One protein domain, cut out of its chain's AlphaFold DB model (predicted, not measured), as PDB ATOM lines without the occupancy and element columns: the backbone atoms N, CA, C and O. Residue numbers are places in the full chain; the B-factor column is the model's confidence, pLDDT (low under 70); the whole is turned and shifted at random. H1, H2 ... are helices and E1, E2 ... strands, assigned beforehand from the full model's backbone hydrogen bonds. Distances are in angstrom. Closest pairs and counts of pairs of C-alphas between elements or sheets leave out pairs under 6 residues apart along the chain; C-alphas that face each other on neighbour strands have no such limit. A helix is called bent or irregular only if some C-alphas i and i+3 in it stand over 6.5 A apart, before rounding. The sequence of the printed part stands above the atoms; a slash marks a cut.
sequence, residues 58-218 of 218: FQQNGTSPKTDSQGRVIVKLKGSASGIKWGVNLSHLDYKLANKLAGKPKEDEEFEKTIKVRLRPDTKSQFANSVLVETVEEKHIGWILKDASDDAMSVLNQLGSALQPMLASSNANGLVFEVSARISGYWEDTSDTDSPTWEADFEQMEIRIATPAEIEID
ATOM      1  N   PHE A  58     147.398 174.823  95.299       64.94
ATOM      2  CA  PHE A  58     146.286 174.499  94.404       64.94
ATOM      3  C   PHE A  58     146.794 173.628  93.260       64.94
ATOM      4  O   PHE A  58     147.842 173.889  92.669       64.94
ATOM      5  N   GLN A  59     146.051 172.569  92.942       63.75
ATOM      6  CA  GLN A  59     146.424 171.666  91.858       63.75
ATOM      7  C   GLN A  59     146.417 172.392  90.507       63.75
ATOM      8  O   GLN A  59     147.236 172.095  89.640       63.75
ATOM      9  N   GLN A  60     145.499 173.341  90.332       61.88
ATOM     10  CA  GLN A  60     145.414 174.182  89.147       61.88
ATOM     11  C   GLN A  60     145.644 175.635  89.561       61.88
ATOM     12  O   GLN A  60     144.741 176.319  90.035       61.88
ATOM     13  N   ASN A  61     146.887 176.091  89.428       55.47
ATOM     14  CA  ASN A  61     147.230 177.481  89.697       55.47
ATOM     15  C   ASN A  61     146.560 178.401  88.666       55.47
ATOM     16  O   ASN A  61     146.670 178.175  87.462       55.47
ATOM     17  N   GLY A  62     145.915 179.468  89.139       54.75
ATOM     18  CA  GLY A  62     145.364 180.527  88.288       54.75
ATOM     19  C   GLY A  62     143.963 180.271  87.721       54.75
ATOM     20  O   GLY A  62     143.416 181.173  87.090       54.75
ATOM     21  N   THR A  63     143.354 179.106  87.961       56.72
ATOM     22  CA  THR A  63     141.926 178.880  87.697       56.72
ATOM     23  C   THR A  63     141.108 179.112  88.958       56.72
ATOM     24  O   THR A  63     141.471 178.663  90.045       56.72
ATOM     25  N   SER A  64     139.984 179.814  88.815       58.62
ATOM     26  CA  SER A  64     139.037 179.965  89.914       58.62
ATOM     27  C   SER A  64     138.484 178.588  90.325       58.62
ATOM     28  O   SER A  64     138.101 177.812  89.441       58.62
ATOM     29  N   PRO A  65     138.426 178.277  91.633       66.44
ATOM     30  CA  PRO A  65     137.643 177.183  92.193       66.44
ATOM     31  C   PRO A  65     136.249 177.089  91.576       66.44
ATOM     32  O   PRO A  65     135.631 178.104  91.241       66.44
ATOM     33  N   LYS A  66     135.757 175.859  91.413       68.31
ATOM     34  CA  LYS A  66     134.416 175.627  90.874       68.31
ATOM     35  C   LYS A  66     133.396 175.857  91.978       68.31
ATOM     36  O   LYS A  66     133.611 175.400  93.092       68.31
ATOM     37  N   THR A  67     132.283 176.498  91.652       68.06
ATOM     38  CA  THR A  67     131.110 176.538  92.527       68.06
ATOM     39  C   THR A  67     130.098 175.525  92.012       68.06
ATOM     40  O   THR A  67     129.864 175.459  90.802       68.06
ATOM     41  N   ASP A  68     129.543 174.701  92.892       66.75
ATOM     42  CA  ASP A  68     128.490 173.764  92.511       66.75
ATOM     43  C   ASP A  68     127.103 174.433  92.459       66.75
ATOM     44  O   ASP A  68     126.946 175.632  92.695       66.75
ATOM     45  N   SER A  69     126.070 173.652  92.133       67.81
ATOM     46  CA  SER A  69     124.688 174.141  92.055       67.81
ATOM     47  C   SER A  69     124.105 174.611  93.393       67.81
ATOM     48  O   SER A  69     123.034 175.212  93.396       67.81
ATOM     49  N   GLN A  70     124.766 174.319  94.515       64.69
ATOM     50  CA  GLN A  70     124.347 174.693  95.865       64.69
ATOM     51  C   GLN A  70     125.120 175.908  96.399       64.69
ATOM     52  O   GLN A  70     124.850 176.352  97.509       64.69
ATOM     53  N   GLY A  71     126.044 176.475  95.613       64.88
ATOM     54  CA  GLY A  71     126.865 177.612  96.031       64.88
ATOM     55  C   GLY A  71     128.158 177.217  96.748       64.88
ATOM     56  O   GLY A  71     128.926 178.105  97.113       64.88
ATOM     57  N   ARG A  72     128.441 175.915  96.890       68.00
ATOM     58  CA  ARG A  72     129.627 175.410  97.590       68.00
ATOM     59  C   ARG A  72     130.858 175.540  96.711       68.00
ATOM     60  O   ARG A  72     130.813 175.255  95.511       68.00
ATOM     61  N   VAL A  73     131.972 175.957  97.303       69.19
ATOM     62  CA  VAL A  73     133.242 176.141  96.596       69.19
ATOM     63  C   VAL A  73     134.054 174.850  96.663       69.19
ATOM     64  O   VAL A  73     134.434 174.395  97.736       69.19
ATOM     65  N   ILE A  74     134.354 174.270  95.504       69.81
ATOM     66  CA  ILE A  74     135.152 173.052  95.356       69.81
ATOM     67  C   ILE A  74     136.579 173.433  94.964       69.81
ATOM     68  O   ILE A  74     136.827 173.971  93.875       69.81
ATOM     69  N   VAL A  75     137.534 173.105  95.832       70.56
ATOM     70  CA  VAL A  75     138.964 173.350  95.616       70.56
ATOM     71  C   VAL A  75     139.718 172.048  95.394       70.56
ATOM     72  O   VAL A  75     139.493 171.061  96.087       70.56
ATOM     73  N   LYS A  76     140.651 172.058  94.435       69.69
ATOM     74  CA  LYS A  76     141.594 170.957  94.218       69.69
ATOM     75  C   LYS A  76     142.950 171.306  94.802       69.69
ATOM     76  O   LYS A  76     143.588 172.255  94.340       69.69
ATOM     77  N   LEU A  77     143.408 170.524  95.767       69.94
ATOM     78  CA  LEU A  77     144.682 170.725  96.445       69.94
ATOM     79  C   LEU A  77     145.680 169.644  96.057       69.94
ATOM     80  O   LEU A  77     145.352 168.465  95.982       69.94
ATOM     81  N   LYS A  78     146.923 170.054  95.846       65.75
ATOM     82  CA  LYS A  78     148.096 169.197  95.753       65.75
ATOM     83  C   LYS A  78     148.810 169.254  97.105       65.75
ATOM     84  O   LYS A  78     149.365 170.294  97.453       65.75
ATOM     85  N   GLY A  79     148.743 168.164  97.865       62.59
ATOM     86  CA  GLY A  79     149.463 167.999  99.127       62.59
ATOM     87  C   GLY A  79     150.808 167.298  98.971       62.59
ATOM     88  O   GLY A  79     151.317 167.116  97.859       62.59
ATOM     89  N   SER A  80     151.375 166.888 100.105       61.03
ATOM     90  CA  SER A  80     152.564 166.037 100.162       61.03
ATOM     91  C   SER A  80     152.294 164.660  99.532       61.03
ATOM     92  O   SER A  80     151.145 164.218  99.414       61.03
ATOM     93  N   ALA A  81     153.356 163.959  99.122       61.78
ATOM     94  CA  ALA A  81     153.255 162.638  98.489       61.78
ATOM     95  C   ALA A  81     152.590 161.574  99.387       61.78
ATOM     96  O   ALA A  81     152.043 160.602  98.876       61.78
ATOM     97  N   SER A  82     152.610 161.766 100.710       66.44
ATOM     98  CA  SER A  82     151.994 160.876 101.701       66.44
ATOM     99  C   SER A  82     150.533 161.213 102.030       66.44
ATOM    100  O   SER A  82     149.893 160.461 102.766       66.44
ATOM    101  N   GLY A  83     150.008 162.330 101.513       71.94
ATOM    102  CA  GLY A  83     148.749 162.915 101.975       71.94
ATOM    103  C   GLY A  83     148.862 163.504 103.386       71.94
ATOM    104  O   GLY A  83     149.895 163.377 104.051       71.94
ATOM    105  N   ILE A  84     147.790 164.160 103.830       79.25
ATOM    106  CA  ILE A  84     147.664 164.689 105.193       79.25
ATOM    107  C   ILE A  84     146.777 163.747 106.000       79.25
ATOM    108  O   ILE A  84     145.729 163.300 105.517       79.25
ATOM    109  N   LYS A  85     147.221 163.453 107.222       88.06
ATOM    110  CA  LYS A  85     146.565 162.543 108.153       88.06
ATOM    111  C   LYS A  85     146.563 163.144 109.549       88.06
ATOM    112  O   LYS A  85     147.633 163.454 110.067       88.06
ATOM    113  N   TRP A  86     145.388 163.279 110.153       92.44
ATOM    114  CA  TRP A  86     145.251 163.791 111.517       92.44
ATOM    115  C   TRP A  86     144.353 162.880 112.338       92.44
ATOM    116  O   TRP A  86     143.226 162.599 111.930       92.44
ATOM    117  N   GLY A  87     144.830 162.435 113.499       95.25
ATOM    118  CA  GLY A  87     143.995 161.689 114.434       95.25
ATOM    119  C   GLY A  87     142.955 162.586 115.105       95.25
ATOM    120  O   GLY A  87     143.141 163.801 115.231       95.25
ATOM    121  N   VAL A  88     141.857 161.976 115.542       96.81
ATOM    122  CA  VAL A  88     140.743 162.656 116.210       96.81
ATOM    123  C   VAL A  88     140.626 162.151 117.647       96.81
ATOM    124  O   VAL A  88     140.653 160.951 117.901       96.81
ATOM    125  N   ASN A  89     140.484 163.074 118.594       95.75
ATOM    126  CA  ASN A  89     140.079 162.782 119.959       95.75
ATOM    127  C   ASN A  89     138.566 162.526 119.998       95.75
ATOM    128  O   ASN A  89     137.783 163.450 119.774       95.75
ATOM    129  N   LEU A  90     138.181 161.291 120.324       94.25
ATOM    130  CA  LEU A  90     136.794 160.815 120.350       94.25
ATOM    131  C   LEU A  90     136.182 160.762 121.757       94.25
ATOM    132  O   LEU A  90     135.083 160.249 121.919       94.25
ATOM    133  N   SER A  91     136.843 161.320 122.777       90.56
ATOM    134  CA  SER A  91     136.383 161.260 124.183       90.56
ATOM    135  C   SER A  91     134.985 161.840 124.448       90.56
ATOM    136  O   SER A  91     134.424 161.616 125.516       90.56
ATOM    137  N   HIS A  92     134.420 162.586 123.498       87.38
ATOM    138  CA  HIS A  92     133.076 163.161 123.575       87.38
ATOM    139  C   HIS A  92     132.116 162.600 122.514       87.38
ATOM    140  O   HIS A  92     131.036 163.162 122.311       87.38
ATOM    141  N   LEU A  93     132.500 161.522 121.826       93.44
ATOM    142  CA  LEU A  93     131.638 160.856 120.861       93.44
ATOM    143  C   LEU A  93     130.521 160.119 121.607       93.44
ATOM    144  O   LEU A  93     130.757 159.163 122.337       93.44
ATOM    145  N   ASP A  94     129.288 160.578 121.413       90.75
ATOM    146  CA  ASP A  94     128.103 159.920 121.961       90.75
ATOM    147  C   ASP A  94     127.868 158.555 121.292       90.75
ATOM    148  O   ASP A  94     127.916 158.441 120.064       90.75
ATOM    149  N   TYR A  95     127.540 157.536 122.090       88.19
ATOM    150  CA  TYR A  95     127.343 156.157 121.630       88.19
ATOM    151  C   TYR A  95     126.243 156.017 120.561       88.19
ATOM    152  O   TYR A  95     126.369 155.228 119.623       88.19
ATOM    153  N   LYS A  96     125.171 156.827 120.610       92.00
ATOM    154  CA  LYS A  96     124.124 156.792 119.572       92.00
ATOM    155  C   LYS A  96     124.664 157.313 118.253       92.00
ATOM    156  O   LYS A  96     124.283 156.820 117.187       92.00
ATOM    157  N   LEU A  97     125.522 158.331 118.309       94.50
ATOM    158  CA  LEU A  97     126.207 158.833 117.128       94.50
ATOM    159  C   LEU A  97     127.233 157.816 116.616       94.50
ATOM    160  O   LEU A  97     127.237 157.563 115.412       94.50
ATOM    161  N   ALA A  98     128.022 157.193 117.495       93.38
ATOM    162  CA  ALA A  98     128.960 156.123 117.148       93.38
ATOM    163  C   ALA A  98     128.254 154.979 116.401       93.38
ATOM    164  O   ALA A  98     128.605 154.689 115.256       93.38
ATOM    165  N   ASN A  99     127.162 154.441 116.958       92.69
ATOM    166  CA  ASN A  99     126.343 153.401 116.322       92.69
ATOM    167  C   ASN A  99     125.799 153.850 114.958       92.69
ATOM    168  O   ASN A  99     125.881 153.109 113.976       92.69
ATOM    169  N   LYS A 100     125.282 155.087 114.856       93.50
ATOM    170  CA  LYS A 100     124.801 155.645 113.577       93.50
ATOM    171  C   LYS A 100     125.923 155.685 112.531       93.50
ATOM    172  O   LYS A 100     125.673 155.400 111.357       93.50
ATOM    173  N   LEU A 101     127.133 156.073 112.929       92.69
ATOM    174  CA  LEU A 101     128.282 156.207 112.035       92.69
ATOM    175  C   LEU A 101     128.851 154.841 111.616       92.69
ATOM    176  O   LEU A 101     129.073 154.634 110.415       92.69
ATOM    177  N   ALA A 102     129.013 153.907 112.559       90.94
ATOM    178  CA  ALA A 102     129.480 152.540 112.313       90.94
ATOM    179  C   ALA A 102     128.506 151.765 111.409       90.94
ATOM    180  O   ALA A 102     128.913 151.171 110.406       90.94
ATOM    181  N   GLY A 103     127.199 151.890 111.648       89.69
ATOM    182  CA  GLY A 103     126.151 151.285 110.830       89.69
ATOM    183  C   GLY A 103     125.490 150.101 111.524       89.69
ATOM    184  O   GLY A 103     124.885 150.273 112.572       89.69
ATOM    185  N   LYS A 104     125.515 148.922 110.896       85.19
ATOM    186  CA  LYS A 104     124.968 147.694 111.486       85.19
ATOM    187  C   LYS A 104     126.112 146.753 111.868       85.19
ATOM    188  O   LYS A 104     127.053 146.675 111.069       85.19
ATOM    189  N   PRO A 105     126.004 146.028 112.996       81.88
ATOM    190  CA  PRO A 105     126.943 144.967 113.331       81.88
ATOM    191  C   PRO A 105     126.976 143.934 112.206       81.88
ATOM    192  O   PRO A 105     125.943 143.604 111.609       81.88
ATOM    193  N   LYS A 106     128.185 143.494 111.867       72.25
ATOM    194  CA  LYS A 106     128.437 142.368 110.965       72.25
ATOM    195  C   LYS A 106     128.917 141.184 111.800       72.25
ATOM    196  O   LYS A 106     129.229 141.349 112.969       72.25
ATOM    197  N   GLU A 107     128.936 140.004 111.189       61.44
ATOM    198  CA  GLU A 107     129.410 138.767 111.831       61.44
ATOM    199  C   GLU A 107     130.883 138.860 112.272       61.44
ATOM    200  O   GLU A 107     131.286 138.150 113.186       61.44
ATOM    201  N   ASP A 108     131.646 139.774 111.667       61.00
ATOM    202  CA  ASP A 108     132.978 140.170 112.110       61.00
ATOM    203  C   ASP A 108     132.835 141.353 113.085       61.00
ATOM    204  O   ASP A 108     132.282 142.397 112.722       61.00
ATOM    205  N   GLU A 109     133.307 141.179 114.320       80.88
ATOM    206  CA  GLU A 109     133.184 142.164 115.405       80.88
ATOM    207  C   GLU A 109     133.866 143.498 115.053       80.88
ATOM    208  O   GLU A 109     133.426 144.544 115.507       80.88
ATOM    209  N   GLU A 110     134.865 143.512 114.168       89.44
ATOM    210  CA  GLU A 110     135.576 144.722 113.741       89.44
ATOM    211  C   GLU A 110     134.923 145.428 112.535       89.44
ATOM    212  O   GLU A 110     134.360 144.817 111.622       89.44
ATOM    213  N   PHE A 111     135.059 146.754 112.464       89.19
ATOM    214  CA  PHE A 111     134.647 147.547 111.311       89.19
ATOM    215  C   PHE A 111     135.687 148.590 110.901       89.19
ATOM    216  O   PHE A 111     136.352 149.221 111.714       89.19
ATOM    217  N   GLU A 112     135.746 148.849 109.593       92.44
ATOM    218  CA  GLU A 112     136.437 149.994 109.005       92.44
ATOM    219  C   GLU A 112     135.510 150.689 108.006       92.44
ATOM    220  O   GLU A 112     134.881 150.048 107.156       92.44
ATOM    221  N   LYS A 113     135.428 152.020 108.071       90.44
ATOM    222  CA  LYS A 113     134.583 152.802 107.166       90.44
ATOM    223  C   LYS A 113     135.183 154.165 106.863       90.44
ATOM    224  O   LYS A 113     135.931 154.731 107.650       90.44
ATOM    225  N   THR A 114     134.827 154.711 105.705       92.12
ATOM    226  CA  THR A 114     135.114 156.106 105.354       92.12
ATOM    227  C   THR A 114     133.819 156.910 105.365       92.12
ATOM    228  O   THR A 114     132.825 156.494 104.768       92.12
ATOM    229  N   ILE A 115     133.832 158.057 106.037       90.69
ATOM    230  CA  ILE A 115     132.714 159.003 106.115       90.69
ATOM    231  C   ILE A 115     133.177 160.404 105.705       90.69
ATOM    232  O   ILE A 115     134.363 160.717 105.785       90.69
ATOM    233  N   LYS A 116     132.241 161.255 105.272       90.81
ATOM    234  CA  LYS A 116     132.493 162.694 105.127       90.81
ATOM    235  C   LYS A 116     132.245 163.400 106.459       90.81
ATOM    236  O   LYS A 116     131.252 163.110 107.129       90.81
ATOM    237  N   VAL A 117     133.121 164.330 106.815       92.56
ATOM    238  CA  VAL A 117     133.048 165.144 108.035       92.56
ATOM    239  C   VAL A 117     133.350 166.601 107.729       92.56
ATOM    240  O   VAL A 117     134.000 166.909 106.732       92.56
ATOM    241  N   ARG A 118     132.889 167.487 108.605       91.38
ATOM    242  CA  ARG A 118     133.149 168.922 108.584       91.38
ATOM    243  C   ARG A 118     134.266 169.254 109.567       91.38
ATOM    244  O   ARG A 118     134.242 168.798 110.709       91.38
ATOM    245  N   LEU A 119     135.227 170.052 109.117       91.44
ATOM    246  CA  LEU A 119     136.264 170.654 109.948       91.44
ATOM    247  C   LEU A 119     136.047 172.157 110.034       91.44
ATOM    248  O   LEU A 119     135.838 172.818 109.013       91.44
ATOM    249  N   ARG A 120     136.172 172.703 111.243       89.38
ATOM    250  CA  ARG A 120     136.189 174.151 111.468       89.38
ATOM    251  C   ARG A 120     137.005 174.518 112.708       89.38
ATOM    252  O   ARG A 120     137.107 173.703 113.627       89.38
ATOM    253  N   PRO A 121     137.558 175.740 112.780       90.31
ATOM    254  CA  PRO A 121     138.123 176.249 114.021       90.31
ATOM    255  C   PRO A 121     137.090 176.209 115.155       90.31
ATOM    256  O   PRO A 121     135.935 176.610 114.976       90.31
ATOM    257  N   ASP A 122     137.501 175.731 116.326       91.62
ATOM    258  CA  ASP A 122     136.642 175.702 117.505       91.62
ATOM    259  C   ASP A 122     136.712 177.038 118.252       91.62
ATOM    260  O   ASP A 122     137.568 177.269 119.105       91.62
ATOM    261  N   THR A 123     135.769 177.922 117.939       85.81
ATOM    262  CA  THR A 123     135.663 179.261 118.535       85.81
ATOM    263  C   THR A 123     135.252 179.261 120.008       85.81
ATOM    264  O   THR A 123     135.315 180.309 120.649       85.81
ATOM    265  N   LYS A 124     134.819 178.116 120.555       88.12
ATOM    266  CA  LYS A 124     134.440 177.965 121.968       88.12
ATOM    267  C   LYS A 124     135.568 177.381 122.817       88.12
ATOM    268  O   LYS A 124     135.461 177.388 124.042       88.12
ATOM    269  N   SER A 125     136.631 176.875 122.193       88.56
ATOM    270  CA  SER A 125     137.776 176.320 122.906       88.56
ATOM    271  C   SER A 125     138.608 177.413 123.569       88.56
ATOM    272  O   SER A 125     138.816 178.490 123.015       88.56
ATOM    273  N   GLN A 126     139.179 177.100 124.733       89.56
ATOM    274  CA  GLN A 126     140.245 177.909 125.331       89.56
ATOM    275  C   GLN A 126     141.566 177.829 124.540       89.56
ATOM    276  O   GLN A 126     142.466 178.639 124.750       89.56
ATOM    277  N   PHE A 127     141.701 176.845 123.643       88.62
ATOM    278  CA  PHE A 127     142.883 176.650 122.811       88.62
ATOM    279  C   PHE A 127     142.650 177.215 121.406       88.62
ATOM    280  O   PHE A 127     141.816 176.711 120.657       88.62
ATOM    281  N   ALA A 128     143.442 178.217 121.018       87.06
ATOM    282  CA  ALA A 128     143.303 178.907 119.729       87.06
ATOM    283  C   ALA A 128     143.520 178.009 118.494       87.06
ATOM    284  O   ALA A 128     143.061 178.336 117.405       87.06
ATOM    285  N   ASN A 129     144.226 176.889 118.657       90.50
ATOM    286  CA  ASN A 129     144.508 175.913 117.605       90.50
ATOM    287  C   ASN A 129     143.538 174.716 117.615       90.50
ATOM    288  O   ASN A 129     143.762 173.747 116.899       90.50
ATOM    289  N   SER A 130     142.477 174.755 118.426       94.12
ATOM    290  CA  SER A 130     141.479 173.685 118.471       94.12
ATOM    291  C   SER A 130     140.689 173.626 117.162       94.12
ATOM    292  O   SER A 130     140.162 174.638 116.694       94.12
ATOM    293  N   VAL A 131     140.594 172.433 116.576       94.19
ATOM    294  CA  VAL A 131     139.820 172.173 115.357       94.19
ATOM    295  C   VAL A 131     138.737 171.163 115.692       94.19
ATOM    296  O   VAL A 131     139.037 170.043 116.107       94.19
ATOM    297  N   LEU A 132     137.489 171.578 115.513       94.88
ATOM    298  CA  LEU A 132     136.313 170.755 115.739       94.88
ATOM    299  C   LEU A 132     136.062 169.847 114.532       94.88
ATOM    300  O   LEU A 132     136.204 170.279 113.384       94.88
ATOM    301  N   VAL A 133     135.652 168.613 114.812       95.25
ATOM    302  CA  VAL A 133     135.228 167.614 113.831       95.25
ATOM    303  C   VAL A 133     133.744 167.324 114.041       95.25
ATOM    304  O   VAL A 133     133.316 166.916 115.124       95.25
ATOM    305  N   GLU A 134     132.954 167.522 112.993       94.81
ATOM    306  CA  GLU A 134     131.500 167.346 113.006       94.81
ATOM    307  C   GLU A 134     131.039 166.450 111.854       94.81
ATOM    308  O   GLU A 134     131.713 166.295 110.835       94.81
ATOM    309  N   THR A 135     129.851 165.865 111.976       93.06
ATOM    310  CA  THR A 135     129.165 165.276 110.824       93.06
ATOM    311  C   THR A 135     128.739 166.368 109.837       93.06
ATOM    312  O   THR A 135     128.655 167.546 110.181       93.06
ATOM    313  N   VAL A 136     128.369 165.975 108.615       88.94
ATOM    314  CA  VAL A 136     127.718 166.883 107.646       88.94
ATOM    315  C   VAL A 136     126.389 167.468 108.157       88.94
ATOM    316  O   VAL A 136     125.930 168.483 107.652       88.94
ATOM    317  N   GLU A 137     125.784 166.847 109.177       90.12
ATOM    318  CA  GLU A 137     124.581 167.319 109.881       90.12
ATOM    319  C   GLU A 137     124.929 168.191 111.110       90.12
ATOM    320  O   GLU A 137     124.087 168.359 111.990       90.12
ATOM    321  N   GLU A 138     126.173 168.677 111.223       91.12
ATOM    322  CA  GLU A 138     126.662 169.545 112.312       91.12
ATOM    323  C   GLU A 138     126.597 168.902 113.709       91.12
ATOM    324  O   GLU A 138     126.503 169.576 114.736       91.12
ATOM    325  N   LYS A 139     126.662 167.567 113.777       93.81
ATOM    326  CA  LYS A 139     126.767 166.855 115.057       93.81
ATOM    327  C   LYS A 139     128.227 166.710 115.451       93.81
ATOM    328  O   LYS A 139     129.023 166.207 114.663       93.81
ATOM    329  N   HIS A 140     128.552 167.098 116.677       94.69
ATOM    330  CA  HIS A 140     129.897 166.984 117.233       94.69
ATOM    331  C   HIS A 140     130.365 165.522 117.300       94.69
ATOM    332  O   HIS A 140     129.674 164.679 117.868       94.69
ATOM    333  N   ILE A 141     131.536 165.244 116.717       95.44
ATOM    334  CA  ILE A 141     132.231 163.950 116.799       95.44
ATOM    335  C   ILE A 141     133.397 164.047 117.785       95.44
ATOM    336  O   ILE A 141     133.573 163.172 118.626       95.44
ATOM    337  N   GLY A 142     134.200 165.105 117.672       95.56
ATOM    338  CA  GLY A 142     135.382 165.301 118.502       95.56
ATOM    339  C   GLY A 142     136.238 166.469 118.028       95.56
ATOM    340  O   GLY A 142     135.771 167.358 117.314       95.56
ATOM    341  N   TRP A 143     137.524 166.428 118.371       96.94
ATOM    342  CA  TRP A 143     138.515 167.422 117.946       96.94
ATOM    343  C   TRP A 143     139.729 166.754 117.324       96.94
ATOM    344  O   TRP A 143     140.057 165.621 117.661       96.94
ATOM    345  N   ILE A 144     140.451 167.473 116.472       96.19
ATOM    346  CA  ILE A 144     141.789 167.039 116.057       96.19
ATOM    347  C   ILE A 144     142.685 166.891 117.295       96.19
ATOM    348  O   ILE A 144     142.657 167.737 118.194       96.19
ATOM    349  N   LEU A 145     143.475 165.813 117.346       95.25
ATOM    350  CA  LEU A 145     144.420 165.569 118.435       95.25
ATOM    351  C   LEU A 145     145.397 166.739 118.606       95.25
ATOM    352  O   LEU A 145     145.736 167.463 117.667       95.25
ATOM    353  N   LYS A 146     145.856 166.939 119.845       91.50
ATOM    354  CA  LYS A 146     146.652 168.117 120.208       91.50
ATOM    355  C   LYS A 146     147.972 168.198 119.435       91.50
ATOM    356  O   LYS A 146     148.361 169.295 119.045       91.50
ATOM    357  N   ASP A 147     148.618 167.065 119.191       90.06
ATOM    358  CA  ASP A 147     149.862 166.945 118.421       90.06
ATOM    359  C   ASP A 147     149.718 167.367 116.946       90.06
ATOM    360  O   ASP A 147     150.669 167.882 116.365       90.06
ATOM    361  N   ALA A 148     148.524 167.222 116.366       88.81
ATOM    362  CA  ALA A 148     148.203 167.611 114.991       88.81
ATOM    363  C   ALA A 148     147.473 168.966 114.877       88.81
ATOM    364  O   ALA A 148     147.308 169.496 113.779       88.81
ATOM    365  N   SER A 149     147.026 169.543 115.993       89.19
ATOM    366  CA  SER A 149     146.148 170.724 116.009       89.19
ATOM    367  C   SER A 149     146.760 171.987 115.377       89.19
ATOM    368  O   SER A 149     146.068 172.706 114.657       89.19
ATOM    369  N   ASP A 150     148.058 172.241 115.578       85.62
ATOM    370  CA  ASP A 150     148.755 173.375 114.948       85.62
ATOM    371  C   ASP A 150     148.864 173.211 113.427       85.62
ATOM    372  O   ASP A 150     148.661 174.169 112.677       85.62
ATOM    373  N   ASP A 151     149.141 171.987 112.969       84.44
ATOM    374  CA  ASP A 151     149.215 171.659 111.544       84.44
ATOM    375  C   ASP A 151     147.839 171.787 110.879       84.44
ATOM    376  O   ASP A 151     147.687 172.484 109.872       84.44
ATOM    377  N   ALA A 152     146.804 171.224 111.507       85.69
ATOM    378  CA  ALA A 152     145.428 171.353 111.045       85.69
ATOM    379  C   ALA A 152     144.998 172.817 110.937       85.69
ATOM    380  O   ALA A 152     144.527 173.250 109.883       85.69
ATOM    381  N   MET A 153     145.236 173.616 111.980       85.38
ATOM    382  CA  MET A 153     144.903 175.038 111.972       85.38
ATOM    383  C   MET A 153     145.679 175.811 110.895       85.38
ATOM    384  O   MET A 153     145.116 176.673 110.220       85.38
ATOM    385  N   SER A 154     146.958 175.487 110.685       81.50
ATOM    386  CA  SER A 154     147.777 176.068 109.616       81.50
ATOM    387  C   SER A 154     147.183 175.792 108.236       81.50
ATOM    388  O   SER A 154     147.061 176.712 107.425       81.50
ATOM    389  N   VAL A 155     146.743 174.558 107.975       78.62
ATOM    390  CA  VAL A 155     146.073 174.187 106.722       78.62
ATOM    391  C   VAL A 155     144.766 174.955 106.538       78.62
ATOM    392  O   VAL A 155     144.575 175.563 105.483       78.62
ATOM    393  N   LEU A 156     143.894 175.000 107.552       80.75
ATOM    394  CA  LEU A 156     142.622 175.729 107.458       80.75
ATOM    395  C   LEU A 156     142.847 177.227 107.190       80.75
ATOM    396  O   LEU A 156     142.196 177.813 106.322       80.75
ATOM    397  N   ASN A 157     143.822 177.839 107.867       78.75
ATOM    398  CA  ASN A 157     144.179 179.247 107.677       78.75
ATOM    399  C   ASN A 157     144.771 179.531 106.292       78.75
ATOM    400  O   ASN A 157     144.472 180.569 105.691       78.75
ATOM    401  N   GLN A 158     145.604 178.629 105.765       74.25
ATOM    402  CA  GLN A 158     146.153 178.743 104.410       74.25
ATOM    403  C   GLN A 158     145.040 178.674 103.363       74.25
ATOM    404  O   GLN A 158     145.013 179.500 102.446       74.25
ATOM    405  N   LEU A 159     144.091 177.748 103.526       75.19
ATOM    406  CA  LEU A 159     142.932 177.643 102.646       75.19
ATOM    407  C   LEU A 159     142.058 178.893 102.724       75.19
ATOM    408  O   LEU A 159     141.739 179.475 101.689       75.19
ATOM    409  N   GLY A 160     141.754 179.376 103.929       73.38
ATOM    410  CA  GLY A 160     140.970 180.597 104.089       73.38
ATOM    411  C   GLY A 160     141.640 181.830 103.496       73.38
ATOM    412  O   GLY A 160     141.006 182.592 102.770       73.38
ATOM    413  N   SER A 161     142.948 181.985 103.701       70.44
ATOM    414  CA  SER A 161     143.724 183.091 103.125       70.44
ATOM    415  C   SER A 161     143.764 183.054 101.599       70.44
ATOM    416  O   SER A 161     143.781 184.101 100.951       70.44
ATOM    417  N   ALA A 162     143.814 181.859 101.015       66.94
ATOM    418  CA  ALA A 162     143.827 181.693  99.573       66.94
ATOM    419  C   ALA A 162     142.462 181.941  98.925       66.94
ATOM    420  O   ALA A 162     142.397 182.425  97.796       66.94
ATOM    421  N   LEU A 163     141.385 181.631  99.642       70.38
ATOM    422  CA  LEU A 163     140.015 181.775  99.157       70.38
ATOM    423  C   LEU A 163     139.404 183.133  99.490       70.38
ATOM    424  O   LEU A 163     138.389 183.499  98.907       70.38
ATOM    425  N   GLN A 164     140.048 183.921 100.353       67.94
ATOM    426  CA  GLN A 164     139.615 185.258 100.762       67.94
ATOM    427  C   GLN A 164     139.142 186.166  99.604       67.94
ATOM    428  O   GLN A 164     138.109 186.815  99.765       67.94
ATOM    429  N   PRO A 165     139.802 186.219  98.423       62.72
ATOM    430  CA  PRO A 165     139.328 187.042  97.304       62.72
ATOM    431  C   PRO A 165     137.969 186.607  96.736       62.72
ATOM    432  O   PRO A 165     137.275 187.419  96.129       62.72
ATOM    433  N   MET A 166     137.599 185.338  96.916       60.12
ATOM    434  CA  MET A 166     136.334 184.749  96.465       60.12
ATOM    435  C   MET A 166     135.262 184.767  97.553       60.12
ATOM    436  O   MET A 166     134.081 184.870  97.249       60.12
ATOM    437  N   LEU A 167     135.687 184.708  98.814       60.41
ATOM    438  CA  LEU A 167     134.832 184.757  99.999       60.41
ATOM    439  C   LEU A 167     134.449 186.188 100.403       60.41
ATOM    440  O   LEU A 167     133.650 186.381 101.309       60.41
ATOM    441  N   ALA A 168     134.983 187.216  99.735       55.25
ATOM    442  CA  ALA A 168     134.704 188.623 100.044       55.25
ATOM    443  C   ALA A 168     133.209 189.015  99.949       55.25
ATOM    444  O   ALA A 168     132.839 190.103 100.386       55.25
ATOM    445  N   SER A 169     132.355 188.147  99.398       52.00
ATOM    446  CA  SER A 169     130.895 188.299  99.353       52.00
ATOM    447  C   SER A 169     130.118 187.343 100.268       52.00
ATOM    448  O   SER A 169     128.899 187.474 100.351       52.00
ATOM    449  N   SER A 170     130.780 186.391 100.934       49.78
ATOM    450  CA  SER A 170     130.128 185.223 101.531       49.78
ATOM    451  C   SER A 170     130.832 184.798 102.827       49.78
ATOM    452  O   SER A 170     132.009 184.465 102.806       49.78
ATOM    453  N   ASN A 171     130.079 184.762 103.926       51.50
ATOM    454  CA  ASN A 171     130.368 184.111 105.217       51.50
ATOM    455  C   ASN A 171     130.766 185.019 106.388       51.50
ATOM    456  O   ASN A 171     131.931 185.280 106.675       51.50
ATOM    457  N   ALA A 172     129.738 185.378 107.166       46.53
ATOM    458  CA  ALA A 172     129.861 185.812 108.558       46.53
ATOM    459  C   ALA A 172     130.179 184.647 109.529       46.53
ATOM    460  O   ALA A 172     130.577 184.899 110.662       46.53
ATOM    461  N   ASN A 173     130.030 183.388 109.090       51.88
ATOM    462  CA  ASN A 173     130.083 182.192 109.946       51.88
ATOM    463  C   ASN A 173     131.414 181.414 109.890       51.88
ATOM    464  O   ASN A 173     131.524 180.345 110.485       51.88
ATOM    465  N   GLY A 174     132.441 181.958 109.230       62.22
ATOM    466  CA  GLY A 174     133.720 181.269 109.037       62.22
ATOM    467  C   GLY A 174     133.675 180.236 107.909       62.22
ATOM    468  O   GLY A 174     132.674 180.112 107.213       62.22
ATOM    469  N   LEU A 175     134.795 179.544 107.689       69.44
ATOM    470  CA  LEU A 175     134.926 178.522 106.648       69.44
ATOM    471  C   LEU A 175     134.734 177.133 107.236       69.44
ATOM    472  O   LEU A 175     135.403 176.783 108.212       69.44
ATOM    473  N   VAL A 176     133.863 176.349 106.605       75.94
ATOM    474  CA  VAL A 176     133.655 174.935 106.914       75.94
ATOM    475  C   VAL A 176     134.259 174.100 105.796       75.94
ATOM    476  O   VAL A 176     134.026 174.372 104.623       75.94
ATOM    477  N   PHE A 177     135.044 173.087 106.154       79.12
ATOM    478  CA  PHE A 177     135.722 172.226 105.189       79.12
ATOM    479  C   PHE A 177     135.170 170.810 105.274       79.12
ATOM    480  O   PHE A 177     135.313 170.158 106.308       79.12
ATOM    481  N   GLU A 178     134.574 170.311 104.194       84.31
ATOM    482  CA  GLU A 178     134.131 168.920 104.116       84.31
ATOM    483  C   GLU A 178     135.255 168.024 103.580       84.31
ATOM    484  O   GLU A 178     135.745 168.202 102.462       84.31
ATOM    485  N   VAL A 179     135.672 167.050 104.393       85.44
ATOM    486  CA  VAL A 179     136.787 166.129 104.119       85.44
ATOM    487  C   VAL A 179     136.419 164.685 104.462       85.44
ATOM    488  O   VAL A 179     135.434 164.421 105.150       85.44
ATOM    489  N   SER A 180     137.226 163.732 103.996       88.44
ATOM    490  CA  SER A 180     137.060 162.316 104.333       88.44
ATOM    491  C   SER A 180     137.727 161.975 105.665       88.44
ATOM    492  O   SER A 180     138.855 162.388 105.932       88.44
ATOM    493  N   ALA A 181     137.065 161.149 106.467       91.69
ATOM    494  CA  ALA A 181     137.620 160.539 107.666       91.69
ATOM    495  C   ALA A 181     137.465 159.019 107.604       91.69
ATOM    496  O   ALA A 181     136.407 158.511 107.227       91.69
ATOM    497  N   ARG A 182     138.521 158.297 107.979       93.81
ATOM    498  CA  ARG A 182     138.481 156.853 108.205       93.81
ATOM    499  C   ARG A 182     138.194 156.603 109.679       93.81
ATOM    500  O   ARG A 182     138.843 157.203 110.528       93.81
ATOM    501  N   ILE A 183     137.242 155.723 109.944       93.75
ATOM    502  CA  ILE A 183     136.902 155.220 111.273       93.75
ATOM    503  C   ILE A 183     137.217 153.729 111.314       93.75
ATOM    504  O   ILE A 183     136.956 153.022 110.335       93.75
ATOM    505  N   SER A 184     137.783 153.273 112.421       93.94
ATOM    506  CA  SER A 184     137.963 151.859 112.729       93.94
ATOM    507  C   SER A 184     137.631 151.594 114.188       93.94
ATOM    508  O   SER A 184     137.847 152.456 115.043       93.94
ATOM    509  N   GLY A 185     137.092 150.414 114.449       93.56
ATOM    510  CA  GLY A 185     136.652 150.010 115.770       93.56
ATOM    511  C   GLY A 185     135.989 148.644 115.738       93.56
ATOM    512  O   GLY A 185     136.146 147.910 114.760       93.56
ATOM    513  N   TYR A 186     135.226 148.325 116.773       91.81
ATOM    514  CA  TYR A 186     134.534 147.048 116.897       91.81
ATOM    515  C   TYR A 186     133.145 147.202 117.520       91.81
ATOM    516  O   TYR A 186     132.795 148.240 118.075       91.81
ATOM    517  N   TRP A 187     132.323 146.173 117.369       91.12
ATOM    518  CA  TRP A 187     131.027 146.034 118.008       91.12
ATOM    519  C   TRP A 187     131.198 145.232 119.293       91.12
ATOM    520  O   TRP A 187     131.641 144.089 119.258       91.12
ATOM    521  N   GLU A 188     130.825 145.827 120.417       88.19
ATOM    522  CA  GLU A 188     130.804 145.194 121.729       88.19
ATOM    523  C   GLU A 188     129.376 144.763 122.069       88.19
ATOM    524  O   GLU A 188     128.432 145.548 121.923       88.19
ATOM    525  N   ASP A 189     129.201 143.514 122.507       85.88
ATOM    526  CA  ASP A 189     127.936 143.079 123.094       85.88
ATOM    527  C   ASP A 189     127.883 143.541 124.551       85.88
ATOM    528  O   ASP A 189     128.586 143.034 125.422       85.88
ATOM    529  N   THR A 190     127.034 144.529 124.797       83.31
ATOM    530  CA  THR A 190     126.812 145.148 126.110       83.31
ATOM    531  C   THR A 190     125.618 144.536 126.841       83.31
ATOM    532  O   THR A 190     125.141 145.082 127.838       83.31
ATOM    533  N   SER A 191     125.072 143.425 126.340       83.25
ATOM    534  CA  SER A 191     123.920 142.785 126.959       83.25
ATOM    535  C   SER A 191     124.279 142.009 128.228       83.25
ATOM    536  O   SER A 191     125.147 141.142 128.250       83.25
ATOM    537  N   ASP A 192     123.514 142.260 129.291       77.38
ATOM    538  CA  ASP A 192     123.539 141.453 130.521       77.38
ATOM    539  C   ASP A 192     122.616 140.211 130.428       77.38
ATOM    540  O   ASP A 192     122.382 139.514 131.418       77.38
ATOM    541  N   THR A 193     122.005 139.962 129.263       74.94
ATOM    542  CA  THR A 193     120.951 138.949 129.050       74.94
ATOM    543  C   THR A 193     121.086 138.285 127.681       74.94
ATOM    544  O   THR A 193     121.789 138.797 126.824       74.94
ATOM    545  N   ASP A 194     120.323 137.218 127.418       73.06
ATOM    546  CA  ASP A 194     120.317 136.481 126.138       73.06
ATOM    547  C   ASP A 194     119.831 137.293 124.905       73.06
ATOM    548  O   ASP A 194     119.609 136.736 123.829       73.06
ATOM    549  N   SER A 195     119.594 138.602 125.048       74.06
ATOM    550  CA  SER A 195     119.206 139.513 123.965       74.06
ATOM    551  C   SER A 195     120.367 140.455 123.630       74.06
ATOM    552  O   SER A 195     120.553 141.441 124.349       74.06
ATOM    553  N   PRO A 196     121.119 140.196 122.542       73.69
ATOM    554  CA  PRO A 196     122.360 140.909 122.263       73.69
ATOM    555  C   PRO A 196     122.101 142.392 121.994       73.69
ATOM    556  O   PRO A 196     121.217 142.755 121.206       73.69
ATOM    557  N   THR A 197     122.886 143.252 122.641       82.31
ATOM    558  CA  THR A 197     122.837 144.710 122.479       82.31
ATOM    559  C   THR A 197     124.207 145.182 122.036       82.31
ATOM    560  O   THR A 197     125.139 145.246 122.827       82.31
ATOM    561  N   TRP A 198     124.319 145.513 120.753       86.00
ATOM    562  CA  TRP A 198     125.595 145.875 120.146       86.00
ATOM    563  C   TRP A 198     125.846 147.381 120.215       86.00
ATOM    564  O   TRP A 198     125.043 148.177 119.710       86.00
ATOM    565  N   GLU A 199     126.986 147.763 120.775       89.56
ATOM    566  CA  GLU A 199     127.499 149.131 120.781       89.56
ATOM    567  C   GLU A 199     128.805 149.202 119.992       89.56
ATOM    568  O   GLU A 199     129.654 148.326 120.088       89.56
ATOM    569  N   ALA A 200     128.946 150.214 119.143       90.44
ATOM    570  CA  ALA A 200     130.151 150.435 118.367       90.44
ATOM    571  C   ALA A 200     131.156 151.226 119.204       90.44
ATOM    572  O   ALA A 200     130.926 152.406 119.485       90.44
ATOM    573  N   ASP A 201     132.287 150.606 119.519       90.38
ATOM    574  CA  ASP A 201     133.444 151.275 120.097       90.38
ATOM    575  C   ASP A 201     134.399 151.719 118.983       90.38
ATOM    576  O   ASP A 201     134.686 150.977 118.042       90.38
ATOM    577  N   PHE A 202     134.850 152.971 119.044       92.25
ATOM    578  CA  PHE A 202     135.728 153.567 118.042       92.25
ATOM    579  C   PHE A 202     137.147 153.616 118.594       92.25
ATOM    580  O   PHE A 202     137.508 154.535 119.329       92.25
ATOM    581  N   GLU A 203     137.991 152.693 118.148       91.69
ATOM    582  CA  GLU A 203     139.407 152.691 118.516       91.69
ATOM    583  C   GLU A 203     140.162 153.869 117.898       91.69
ATOM    584  O   GLU A 203     141.023 154.489 118.526       91.69
ATOM    585  N   GLN A 204     139.862 154.177 116.633       93.31
ATOM    586  CA  GLN A 204     140.580 155.204 115.900       93.31
ATOM    587  C   GLN A 204     139.687 155.922 114.895       93.31
ATOM    588  O   GLN A 204     138.914 155.332 114.139       93.31
ATOM    589  N   MET A 205     139.892 157.233 114.813       95.00
ATOM    590  CA  MET A 205     139.439 158.035 113.691       95.00
ATOM    591  C   MET A 205     140.580 158.904 113.175       95.00
ATOM    592  O   MET A 205     141.307 159.538 113.940       95.00
ATOM    593  N   GLU A 206     140.722 158.935 111.854       94.06
ATOM    594  CA  GLU A 206     141.768 159.663 111.150       94.06
ATOM    595  C   GLU A 206     141.154 160.480 110.009       94.06
ATOM    596  O   GLU A 206     140.549 159.934 109.082       94.06
ATOM    597  N   ILE A 207     141.342 161.796 110.043       90.88
ATOM    598  CA  ILE A 207     141.081 162.669 108.901       90.88
ATOM    599  C   ILE A 207     142.094 162.353 107.810       90.88
ATOM    600  O   ILE A 207     143.296 162.344 108.069       90.88
ATOM    601  N   ARG A 208     141.622 162.142 106.581       84.44
ATOM    602  CA  ARG A 208     142.462 161.885 105.411       84.44
ATOM    603  C   ARG A 208     142.169 162.886 104.308       84.44
ATOM    604  O   ARG A 208     141.109 162.856 103.687       84.44
ATOM    605  N   ILE A 209     143.164 163.705 103.997       75.44
ATOM    606  CA  ILE A 209     143.149 164.571 102.819       75.44
ATOM    607  C   ILE A 209     144.110 163.948 101.801       75.44
ATOM    608  O   ILE A 209     145.333 163.984 101.967       75.44
ATOM    609  N   ALA A 210     143.536 163.300 100.784       65.50
ATOM    610  CA  ALA A 210     144.286 162.647  99.713       65.50
ATOM    611  C   ALA A 210     145.038 163.669  98.843       65.50
ATOM    612  O   ALA A 210     144.701 164.847  98.817       65.50
ATOM    613  N   THR A 211     146.040 163.221  98.086       61.50
ATOM    614  CA  THR A 211     146.725 164.070  97.104       61.50
ATOM    615  C   THR A 211     146.475 163.522  95.694       61.50
ATOM    616  O   THR A 211     146.952 162.428  95.395       61.50
ATOM    617  N   PRO A 212     145.793 164.263  94.796       56.69
ATOM    618  CA  PRO A 212     145.113 165.535  95.039       56.69
ATOM    619  C   PRO A 212     143.807 165.366  95.837       56.69
ATOM    620  O   PRO A 212     143.117 164.361  95.681       56.69
ATOM    621  N   ALA A 213     143.447 166.363  96.646       64.38
ATOM    622  CA  ALA A 213     142.178 166.393  97.375       64.38
ATOM    623  C   ALA A 213     141.194 167.337  96.701       64.38
ATOM    624  O   ALA A 213     141.565 168.447  96.323       64.38
ATOM    625  N   GLU A 214     139.938 166.913  96.618       63.84
ATOM    626  CA  GLU A 214     138.801 167.804  96.425       63.84
ATOM    627  C   GLU A 214     138.230 168.135  97.805       63.84
ATOM    628  O   GLU A 214     137.879 167.226  98.553       63.84
ATOM    629  N   ILE A 215     138.196 169.422  98.155       66.62
ATOM    630  CA  ILE A 215     137.582 169.909  99.396       66.62
ATOM    631  C   ILE A 215     136.397 170.790  99.021       66.62
ATOM    632  O   ILE A 215     136.532 171.690  98.187       66.62
ATOM    633  N   GLU A 216     135.249 170.503  99.628       66.81
ATOM    634  CA  GLU A 216     134.026 171.297  99.500       66.81
ATOM    635  C   GLU A 216     133.966 172.290 100.667       66.81
ATOM    636  O   GLU A 216     134.273 171.936 101.809       66.81
ATOM    637  N   ILE A 217     133.624 173.540 100.360       66.50
ATOM    638  CA  ILE A 217     133.601 174.649 101.312       66.50
ATOM    639  C   ILE A 217     132.229 175.312 101.257       66.50
ATOM    640  O   ILE A 217     131.790 175.717 100.174       66.50
ATOM    641  N   ASP A 218     131.591 175.383 102.424       59.09
ATOM    642  CA  ASP A 218     130.293 176.023 102.685       59.09
ATOM    643  C   ASP A 218     130.517 177.450 103.223       59.09
ATOM    644  O   ASP A 218     131.377 177.623 104.125       59.09
TER     645      ASP A 218
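AT A GLANCE: This is residues 58 to 218 of the 218 residues of an uncharacterized protein of Actinobacteria bacterium (UniProt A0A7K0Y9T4). A small closed barrel of six strands, running round as E2, E5, E4, E3, E6, E7, has the long helix H2 packed on its outside; its long bent strands E3, E6 and E7 run on past the barrel as an arm, where the sheet curls round the short helix H1. At the opposite end of the long axis E1 and E8 pair as a ribbon that joins the barrel through E6. The printed part has 161 residues, with two named helices and eight named strands in the order E1 E2 H1 E3 E4 E5 H2 E6 E7 E8; neighbour strands are antiparallel and the class is mixed. It is compact, with a radius of gyration of the C-alphas of 17.6 A, yet elongated, spanning 62 by 33 by 31 A.

HOW THE PARTS SIT: E1, residues 73 to 78, is the antiparallel neighbour of E8, residues 213 to 217; N 75 and O 215 are 2.9 A apart. E2, residues 84 to 89, has E5, residues 140 to 144, on one side, with N 89 and O 143 at 2.7 A, and E7, residues 198 to 209, on the other side, with N 88 and O 205 at 3.0 A. H1, residues 95 to 102, stands at the sheet's level, only just, at a height of 3.9 A; its closest C-alphas to E7 are Asn 99 and Ala 200, 5.2 A. E3, residues 110 to 121, bends by 62 degrees at residue 116. E4, residues 131 to 135, lies on one side of E3, with N 118 and O 134 at 2.8 A, and E6, residues 177 to 189, on the other side, with N 115 and O 181 at 2.9 A. E3, E4 and E5 form a meander, each strand the antiparallel neighbour of the one before. H2, residues 146 to 167, lies outside the barrel at a height of 8.3 A and runs across the strands, at 67 degrees to E8 on the local plane; the closest C-alphas of H2 and E2 are Ala 148 and Trp 86, 5.9 A. H2 is irregular, C-alphas 147 and 150 being 7.4 A apart. E6 and E7 form a hairpin, with N 188 and O 199 within hydrogen-bond range at 2.8 A; E8 is also an antiparallel neighbour of E6, with N 178 and O 216 within hydrogen-bond range at 2.9 A. Every O i to N i+4 pair is within hydrogen-bond range in H1, and 14 of 18 in H2.

IN THESE COORDINATES: E1 begins with C-alpha 73 at (133.242, 176.141, 96.596). From first to last C-alpha E3 measures 31.6 A, H2 28.7 A, E6 35.1 A and E7 31.0 A. E8 ends with C-alpha 217 at (133.601, 174.649, 101.312).

THE WHOLE: The C-alphas farthest apart, those of Gly 62 and Asp 194, are 63.2 A apart. The printed part has no cut and no long link. Its mean pLDDT is 80.2; 48 residues are under 70, among them 58 to 74, 164 to 175 and 210 to 218.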